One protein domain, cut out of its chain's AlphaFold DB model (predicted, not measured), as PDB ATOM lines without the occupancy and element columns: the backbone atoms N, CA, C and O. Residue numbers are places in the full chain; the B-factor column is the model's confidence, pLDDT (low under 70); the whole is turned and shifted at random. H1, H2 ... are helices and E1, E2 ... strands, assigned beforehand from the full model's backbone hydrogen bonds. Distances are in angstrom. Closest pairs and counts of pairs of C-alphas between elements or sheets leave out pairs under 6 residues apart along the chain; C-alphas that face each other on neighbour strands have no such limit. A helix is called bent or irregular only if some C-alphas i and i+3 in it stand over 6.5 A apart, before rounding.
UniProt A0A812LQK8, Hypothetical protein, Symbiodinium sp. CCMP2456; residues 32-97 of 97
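What this domain is: This is residues 32 to 97 of the 97 residues of the protein "Hypothetical protein" of Symbiodinium sp. CCMP2456 (UniProt A0A812LQK8). A long, bent helix, H1, makes one side of an extended model; its residues 32 to 47 stick out alone at one end, a two-stranded hairpin, E1 and E2, lies towards the other end, and the short helix H2 folds back to pack on residues 55 to 59 of H1. The tip of the hairpin, residues 76 to 81, also stands free. The printed part has 66 residues with two named helices and two named strands, in the order H1, E1, E2, H2; the sheet has the order E1 - E2 and is antiparallel, and the class is mixed, helices and strands. The whole is extended, with a radius of gyration of the C-alphas of 16.9 A and spans of 52 by 26 by 17 A.

How they stand to each other: E1, residues 71 to 77, and E2, residues 80 to 86, form a hairpin of antiparallel neighbours, with 153 degrees between their N-to-C directions. N 73 and O 84 are within hydrogen-bond range at 3.0 A, as are N 86 and O 71 at 2.8 A. The C-alphas of Lys 72 and Pro 85, which face each other, are 4.4 A apart. H2, residues 88 to 94, follows E2 by a tight link, and is apart from E1, but only just: their closest C-alphas are 8.4 A apart. By its hydrogen bonds H1, residues 32 to 63, was assigned as one helix, but it is bent, with C-alphas 42 and 45 6.9 A apart; its arms H1a, residues 32 to 42, and H1b, residues 45 to 63, stand at a steep tilt of 62 degrees. H1b touches H2 with residues 55 to 59 alone, at a steep tilt of 50 degrees, opposite ways; the closest C-alphas, those of Val 55 and Ala 93, are 5.5 A apart. H1a touches no helix and is apart from E1 and E2. H1b is apart from E2. In H1a, H1b and H2 every O i to N i+4 pair is within hydrogen-bond range.

Where its parts are: E1 measures 18.6 A from first to last C-alpha, beginning at C-alpha 71 (103.380, 155.791, 162.775), and E2 measures 16.8 A. H1a begins at C-alpha 32 (87.296, 122.527, 181.361) and is 15.5 A long; H1b is 27.1 A long. H2, 10.2 A long, ends at C-alpha 94 (101.947, 149.270, 177.639).

The domain as a whole: The two C-alphas farthest apart, those of Arg 32 and Gly 79, are 54.5 A apart. The printed part has no cut and ends at the chain's last residue, 97. No link is long; the link from H1 to E1, seven residues, is short. The mean pLDDT of the printed part is 75.6, and 15 residues are under 70, among them residues 91 to 97.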
ATOM      1  N   ARG A  32      86.678 121.440 182.147       77.31
ATOM      2  CA  ARG A  32      87.296 122.527 181.361       77.31
ATOM      3  C   ARG A  32      87.618 123.763 182.205       77.31
ATOM      4  O   ARG A  32      88.685 124.344 182.046       77.31
ATOM      5  N   TRP A  33      86.737 124.129 183.136       76.94
ATOM      6  CA  TRP A  33      86.931 125.298 184.001       76.94
ATOM      7  C   TRP A  33      88.030 125.078 185.037       76.94
ATOM      8  O   TRP A  33      88.745 126.012 185.382       76.94
ATOM      9  N   LYS A  34      88.212 123.829 185.482       74.38
ATOM     10  CA  LYS A  34      89.268 123.452 186.425       74.38
ATOM     11  C   LYS A  34      90.638 123.471 185.754       74.38
ATOM     12  O   LYS A  34      91.597 123.991 186.309       74.38
ATOM     13  N   PHE A  35      90.724 122.957 184.527       76.81
ATOM     14  CA  PHE A  35      91.948 123.073 183.742       76.81
ATOM     15  C   PHE A  35      92.304 124.541 183.486       76.81
ATOM     16  O   PHE A  35      93.451 124.929 183.681       76.81
ATOM     17  N   LEU A  36      91.311 125.371 183.144       79.94
ATOM     18  CA  LEU A  36      91.511 126.807 182.958       79.94
ATOM     19  C   LEU A  36      92.011 127.484 184.244       79.94
ATOM     20  O   LEU A  36      92.991 128.220 184.199       79.94
ATOM     21  N   SER A  37      91.395 127.205 185.398       79.81
ATOM     22  CA  SER A  37      91.817 127.797 186.672       79.81
ATOM     23  C   SER A  37      93.234 127.384 187.062       79.81
ATOM     24  O   SER A  37      93.989 128.217 187.551       79.81
ATOM     25  N   LEU A  38      93.626 126.131 186.808       78.88
ATOM     26  CA  LEU A  38      95.002 125.692 187.045       78.88
ATOM     27  C   LEU A  38      95.996 126.289 186.057       78.88
ATOM     28  O   LEU A  38      97.098 126.653 186.455       78.88
ATOM     29  N   LEU A  39      95.612 126.422 184.789       80.31
ATOM     30  CA  LEU A  39      96.445 127.065 183.785       80.31
ATOM     31  C   LEU A  39      96.696 128.531 184.149       80.31
ATOM     32  O   LEU A  39      97.825 128.991 184.042       80.31
ATOM     33  N   PHE A  40      95.694 129.238 184.673       78.69
ATOM     34  CA  PHE A  40      95.894 130.575 185.229       78.69
ATOM     35  C   PHE A  40      96.749 130.556 186.504       78.69
ATOM     36  O   PHE A  40      97.691 131.334 186.606       78.69
ATOM     37  N   GLN A  41      96.482 129.656 187.452       81.75
ATOM     38  CA  GLN A  41      97.194 129.612 188.733       81.75
ATOM     39  C   GLN A  41      98.695 129.309 188.584       81.75
ATOM     40  O   GLN A  41      99.512 129.913 189.275       81.75
ATOM     41  N   TYR A  42      99.063 128.400 187.680       80.56
ATOM     42  CA  TYR A  42     100.458 127.997 187.455       80.56
ATOM     43  C   TYR A  42     101.118 128.703 186.268       80.56
ATOM     44  O   TYR A  42     102.340 128.839 186.233       80.56
ATOM     45  N   GLY A  43     100.332 129.148 185.288       81.00
ATOM     46  CA  GLY A  43     100.837 129.762 184.062       81.00
ATOM     47  C   GLY A  43     101.078 131.261 184.177       81.00
ATOM     48  O   GLY A  43     101.910 131.782 183.441       81.00
ATOM     49  N   TRP A  44     100.423 131.964 185.107       80.31
ATOM     50  CA  TRP A  44     100.548 133.421 185.222       80.31
ATOM     51  C   TRP A  44     101.988 133.925 185.431       80.31
ATOM     52  O   TRP A  44     102.374 134.865 184.737       80.31
ATOM     53  N   PRO A  45     102.836 133.305 186.283       82.88
ATOM     54  CA  PRO A  45     104.222 133.750 186.441       82.88
ATOM     55  C   PRO A  45     105.031 133.624 185.142       82.88
ATOM     56  O   PRO A  45     105.770 134.535 184.770       82.88
ATOM     57  N   TRP A  46     104.854 132.517 184.415       84.06
ATOM     58  CA  TRP A  46     105.512 132.275 183.128       84.06
ATOM     59  C   TRP A  46     104.980 133.189 182.023       84.06
ATOM     60  O   TRP A  46     105.748 133.678 181.192       84.06
ATOM     61  N   MET A  47     103.680 133.471 182.035       83.44
ATOM     62  CA  MET A  47     103.041 134.390 181.101       83.44
ATOM     63  C   MET A  47     103.561 135.817 181.305       83.44
ATOM     64  O   MET A  47     103.988 136.443 180.343       83.44
ATOM     65  N   LEU A  48     103.623 136.298 182.551       83.75
ATOM     66  CA  LEU A  48     104.182 137.614 182.868       83.75
ATOM     67  C   LEU A  48     105.674 137.708 182.538       83.75
ATOM     68  O   LEU A  48     106.109 138.699 181.960       83.75
ATOM     69  N   THR A  49     106.457 136.678 182.869       85.62
ATOM     70  CA  THR A  49     107.904 136.682 182.599       85.62
ATOM     71  C   THR A  49     108.177 136.691 181.097       85.62
ATOM     72  O   THR A  49     108.967 137.502 180.619       85.62
ATOM     73  N   SER A  50     107.493 135.837 180.328       86.44
ATOM     74  CA  SER A  50     107.652 135.809 178.868       86.44
ATOM     75  C   SER A  50     107.185 137.110 178.214       86.44
ATOM     76  O   SER A  50     107.851 137.606 177.307       86.44
ATOM     77  N   TRP A  51     106.106 137.710 178.719       86.38
ATOM     78  CA  TRP A  51     105.644 139.022 178.286       86.38
ATOM     79  C   TRP A  51     106.676 140.122 178.576       86.38
ATOM     80  O   TRP A  51     107.035 140.865 177.665       86.38
ATOM     81  N   ALA A  52     107.239 140.178 179.787       84.62
ATOM     82  CA  ALA A  52     108.262 141.160 180.149       84.62
ATOM     83  C   ALA A  52     109.531 141.019 179.287       84.62
ATOM     84  O   ALA A  52     110.100 142.017 178.833       84.62
ATOM     85  N   CYS A  53     109.949 139.782 179.000       88.44
ATOM     86  CA  CYS A  53     111.042 139.509 178.068       88.44
ATOM     87  C   CYS A  53     110.713 139.994 176.650       88.44
ATOM     88  O   CYS A  53     111.548 140.645 176.022       88.44
ATOM     89  N   ALA A  54     109.506 139.720 176.151       85.88
ATOM     90  CA  ALA A  54     109.078 140.148 174.822       85.88
ATOM     91  C   ALA A  54     109.038 141.680 174.696       85.88
ATOM     92  O   ALA A  54     109.556 142.224 173.723       85.88
ATOM     93  N   VAL A  55     108.495 142.384 175.696       84.12
ATOM     94  CA  VAL A  55     108.476 143.856 175.737       84.12
ATOM     95  C   VAL A  55     109.891 144.427 175.739       84.12
ATOM     96  O   VAL A  55     110.185 145.339 174.966       84.12
ATOM     97  N   SER A  56     110.782 143.856 176.551       84.75
ATOM     98  CA  SER A  56     112.184 144.283 176.610       84.75
ATOM     99  C   SER A  56     112.876 144.104 175.256       84.75
ATOM    100  O   SER A  56     113.514 145.029 174.762       84.75
ATOM    101  N   LEU A  57     112.698 142.949 174.607       86.88
ATOM    102  CA  LEU A  57     113.256 142.681 173.277       86.88
ATOM    103  C   LEU A  57     112.735 143.664 172.226       86.88
ATOM    104  O   LEU A  57     113.522 144.213 171.459       86.88
ATOM    105  N   VAL A  58     111.426 143.916 172.205       83.06
ATOM    106  CA  VAL A  58     110.805 144.875 171.281       83.06
ATOM    107  C   VAL A  58     111.341 146.289 171.506       83.06
ATOM    108  O   VAL A  58     111.564 147.011 170.534       83.06
ATOM    109  N   PHE A  59     111.585 146.683 172.759       79.38
ATOM    110  CA  PHE A  59     112.201 147.968 173.083       79.38
ATOM    111  C   PHE A  59     113.618 148.070 172.510       79.38
ATOM    112  O   PHE A  59     113.896 149.012 171.769       79.38
ATOM    113  N   PHE A  60     114.482 147.083 172.768       83.50
ATOM    114  CA  PHE A  60     115.849 147.073 172.232       83.50
ATOM    115  C   PHE A  60     115.866 147.091 170.700       83.50
ATOM    116  O   PHE A  60     116.503 147.954 170.105       83.50
ATOM    117  N   LEU A  61     115.066 146.237 170.055       83.19
ATOM    118  CA  LEU A  61     114.952 146.196 168.592       83.19
ATOM    119  C   LEU A  61     114.433 147.512 167.987       83.19
ATOM    120  O   LEU A  61     114.753 147.839 166.841       83.19
ATOM    121  N   SER A  62     113.611 148.254 168.733       76.69
ATOM    122  CA  SER A  62     113.120 149.570 168.320       76.69
ATOM    123  C   SER A  62     114.206 150.641 168.464       76.69
ATOM    124  O   SER A  62     114.339 151.483 167.580       76.69
ATOM    125  N   VAL A  63     115.006 150.600 169.536       75.50
ATOM    126  CA  VAL A  63     116.148 151.511 169.739       75.50
ATOM    127  C   VAL A  63     117.223 151.296 168.675       75.50
ATOM    128  O   VAL A  63     117.730 152.271 168.126       75.50
ATOM    129  N   ASP A  64     117.504 150.041 168.322       81.31
ATOM    130  CA  ASP A  64     118.460 149.685 167.266       81.31
ATOM    131  C   ASP A  64     117.949 150.007 165.848       81.31
ATOM    132  O   ASP A  64     118.673 149.849 164.867       81.31
ATOM    133  N   GLY A  65     116.696 150.462 165.709       73.44
ATOM    134  CA  GLY A  65     116.111 150.859 164.425       73.44
ATOM    135  C   GLY A  65     115.840 149.696 163.466       73.44
ATOM    136  O   GLY A  65     115.558 149.928 162.292       73.44
ATOM    137  N   ILE A  66     115.905 148.452 163.951       76.00
ATOM    138  CA  ILE A  66     115.633 147.240 163.165       76.00
ATOM    139  C   ILE A  66     114.128 147.116 162.886       76.00
ATOM    140  O   ILE A  66     113.725 146.672 161.809       76.00
ATOM    141  N   LEU A  67     113.282 147.524 163.840       69.12
ATOM    142  CA  LEU A  67     111.833 147.546 163.646       69.12
ATOM    143  C   LEU A  67     111.384 148.837 162.949       69.12
ATOM    144  O   LEU A  67     111.563 149.942 163.460       69.12
ATOM    145  N   LEU A  68     110.715 148.681 161.803       68.44
ATOM    146  CA  LEU A  68     110.031 149.770 161.104       68.44
ATOM    147  C   LEU A  68     108.979 150.383 162.030       68.44
ATOM    148  O   LEU A  68     108.035 149.695 162.382       68.44
ATOM    149  N   MET A  69     109.087 151.659 162.394       71.81
ATOM    150  CA  MET A  69     108.043 152.372 163.143       71.81
ATOM    151  C   MET A  69     107.181 153.181 162.161       71.81
ATOM    152  O   MET A  69     107.577 154.283 161.775       71.81
ATOM    153  N   PRO A  70     106.036 152.645 161.692       67.94
ATOM    154  CA  PRO A  70     105.284 153.253 160.597       67.94
ATOM    155  C   PRO A  70     104.486 154.493 161.013       67.94
ATOM    156  O   PRO A  70     104.150 155.308 160.156       67.94
ATOM    157  N   PHE A  71     104.177 154.663 162.302       71.19
ATOM    158  CA  PHE A  71     103.380 155.791 162.775       71.19
ATOM    159  C   PHE A  71     104.277 156.866 163.381       71.19
ATOM    160  O   PHE A  71     105.267 156.576 164.045       71.19
ATOM    161  N   LYS A  72     103.923 158.130 163.168       72.94
ATOM    162  CA  LYS A  72     104.564 159.276 163.817       72.94
ATOM    163  C   LYS A  72     103.488 160.032 164.571       72.94
ATOM    164  O   LYS A  72     102.478 160.400 163.977       72.94
ATOM    165  N   PHE A  73     103.693 160.255 165.863       71.19
ATOM    166  CA  PHE A  73     102.795 161.073 166.669       71.19
ATOM    167  C   PHE A  73     103.543 162.300 167.187       71.19
ATOM    168  O   PHE A  73     104.692 162.214 167.625       71.19
ATOM    169  N   ARG A  74     102.895 163.466 167.119       69.25
ATOM    170  CA  ARG A  74     103.427 164.706 167.689       69.25
ATOM    171  C   ARG A  74     103.045 164.768 169.158       69.25
ATOM    172  O   ARG A  74     101.899 165.061 169.484       69.25
ATOM    173  N   MET A  75     104.007 164.504 170.039       72.19
ATOM    174  CA  MET A  75     103.826 164.779 171.458       72.19
ATOM    175  C   MET A  75     104.125 166.250 171.728       72.19
ATOM    176  O   MET A  75     105.119 166.791 171.243       72.19
ATOM    177  N   ASN A  76     103.236 166.888 172.487       70.75
ATOM    178  CA  ASN A  76     103.380 168.263 172.930       70.75
ATOM    179  C   ASN A  76     103.251 168.275 174.454       70.75
ATOM    180  O   ASN A  76     102.146 168.325 174.992       70.75
ATOM    181  N   VAL A  77     104.381 168.133 175.145       69.25
ATOM    182  CA  VAL A  77     104.439 168.103 176.612       69.25
ATOM    183  C   VAL A  77     105.399 169.195 177.060       69.25
ATOM    184  O   VAL A  77     106.545 169.216 176.623       69.25
ATOM    185  N   LEU A  78     104.926 170.119 177.905       70.94
ATOM    186  CA  LEU A  78     105.734 171.195 178.505       70.94
ATOM    187  C   LEU A  78     106.568 172.003 177.485       70.94
ATOM    188  O   LEU A  78     107.720 172.344 177.738       70.94
ATOM    189  N   GLY A  79     106.001 172.294 176.310       71.56
ATOM    190  CA  GLY A  79     106.676 173.059 175.252       71.56
ATOM    191  C   GLY A  79     107.664 172.252 174.401       71.56
ATOM    192  O   GLY A  79     108.237 172.795 173.457       71.56
ATOM    193  N   PHE A  80     107.841 170.957 174.675       64.62
ATOM    194  CA  PHE A  80     108.632 170.063 173.841       64.62
ATOM    195  C   PHE A  80     107.760 169.505 172.711       64.62
ATOM    196  O   PHE A  80     106.955 168.596 172.916       64.62
ATOM    197  N   GLN A  81     107.912 170.078 171.515       69.38
ATOM    198  CA  GLN A  81     107.331 169.553 170.282       69.38
ATOM    199  C   GLN A  81     108.341 168.624 169.614       69.38
ATOM    200  O   GLN A  81     109.322 169.083 169.029       69.38
ATOM    201  N   LYS A  82     108.101 167.312 169.683       72.19
ATOM    202  CA  LYS A  82     108.906 166.337 168.942       72.19
ATOM    203  C   LYS A  82     108.017 165.293 168.284       72.19
ATOM    204  O   LYS A  82     107.054 164.800 168.874       72.19
ATOM    205  N   GLU A  83     108.339 164.985 167.032       73.81
ATOM    206  CA  GLU A  83     107.761 163.848 166.327       73.81
ATOM    207  C   GLU A  83     108.403 162.580 166.880       73.81
ATOM    208  O   GLU A  83     109.581 162.311 166.644       73.81
ATOM    209  N   CYS A  84     107.629 161.828 167.658       67.88
ATOM    210  CA  CYS A  84     108.055 160.542 168.176       67.88
ATOM    211  C   CYS A  84     107.523 159.447 167.242       67.88
ATOM    212  O   CYS A  84     106.307 159.381 167.010       67.88
ATOM    213  N   PRO A  85     108.401 158.605 166.671       70.12
ATOM    214  CA  PRO A  85     107.960 157.420 165.958       70.12
ATOM    215  C   PRO A  85     107.306 156.451 166.953       70.12
ATOM    216  O   PRO A  85     107.738 156.312 168.096       70.12
ATOM    217  N   TYR A  86     106.219 155.827 166.523       70.25
ATOM    218  CA  TYR A  86     105.360 154.970 167.322       70.25
ATOM    219  C   TYR A  86     104.960 153.745 166.511       70.25
ATOM    220  O   TYR A  86     104.858 153.791 165.280       70.25
ATOM    221  N   ALA A  87     104.682 152.645 167.200       73.44
ATOM    222  CA  ALA A  87     104.193 151.452 166.549       73.44
ATOM    223  C   ALA A  87     103.130 150.711 167.373       73.44
ATOM    224  O   ALA A  87     103.058 150.852 168.592       73.44
ATOM    225  N   PRO A  88     102.286 149.880 166.743       73.19
ATOM    226  CA  PRO A  88     101.227 149.174 167.466       73.19
ATOM    227  C   PRO A  88     101.760 148.234 168.558       73.19
ATOM    228  O   PRO A  88     101.126 148.070 169.595       73.19
ATOM    229  N   TRP A  89     102.952 147.658 168.375       72.38
ATOM    230  CA  TRP A  89     103.584 146.798 169.381       72.38
ATOM    231  C   TRP A  89     104.016 147.554 170.640       72.38
ATOM    232  O   TRP A  89     103.967 146.974 171.721       72.38
ATOM    233  N   THR A  90     104.360 148.844 170.547       71.25
ATOM    234  CA  THR A  90     104.644 149.657 171.741       71.25
ATOM    235  C   THR A  90     103.376 149.963 172.540       71.25
ATOM    236  O   THR A  90     103.450 150.085 173.756       71.25
ATOM    237  N   TYR A  91     102.201 150.003 171.894       69.56
ATOM    238  CA  TYR A  91     100.913 150.072 172.601       69.56
ATOM    239  C   TYR A  91     100.643 148.797 173.398       69.56
ATOM    240  O   TYR A  91     100.342 148.839 174.586       69.56
ATOM    241  N   LEU A  92     100.765 147.648 172.729       69.44
ATOM    242  CA  LEU A  92     100.465 146.338 173.308       69.44
ATOM    243  C   LEU A  92     101.407 146.001 174.470       69.44
ATOM    244  O   LEU A  92     101.000 145.332 175.416       69.44
ATOM    245  N   ALA A  93     102.635 146.518 174.420       68.56
ATOM    246  CA  ALA A  93     103.588 146.475 175.518       68.56
ATOM    247  C   ALA A  93     103.180 147.333 176.732       68.56
ATOM    248  O   ALA A  93     103.588 147.025 177.842       68.56
ATOM    249  N   GLY A  94     102.399 148.399 176.549       66.19
ATOM    250  CA  GLY A  94     101.947 149.270 177.639       66.19
ATOM    251  C   GLY A  94     100.616 148.853 178.269       66.19
ATOM    252  O   GLY A  94     100.389 149.125 179.436       66.19
ATOM    253  N   VAL A  95      99.733 148.172 177.529       66.75
ATOM    254  CA  VAL A  95      98.379 147.800 178.007       66.75
ATOM    255  C   VAL A  95      98.395 146.791 179.168       66.75
ATOM    256  O   VAL A  95      97.421 146.705 179.912       66.75
ATOM    257  N   PHE A  96      99.486 146.040 179.335       55.88
ATOM    258  CA  PHE A  96      99.660 145.064 180.419       55.88
ATOM    259  C   PHE A  96     100.766 145.448 181.424       55.88
ATOM    260  O   PHE A  96     101.074 144.638 182.299       55.88
ATOM    261  N   ALA A  97     101.357 146.645 181.287       50.22
ATOM    262  CA  ALA A  97     102.315 147.230 182.233       50.22
ATOM    263  C   ALA A  97     101.575 147.994 183.338       50.22
ATOM    264  O   ALA A  97     101.998 147.878 184.509       50.22
TER     265      ALA A  97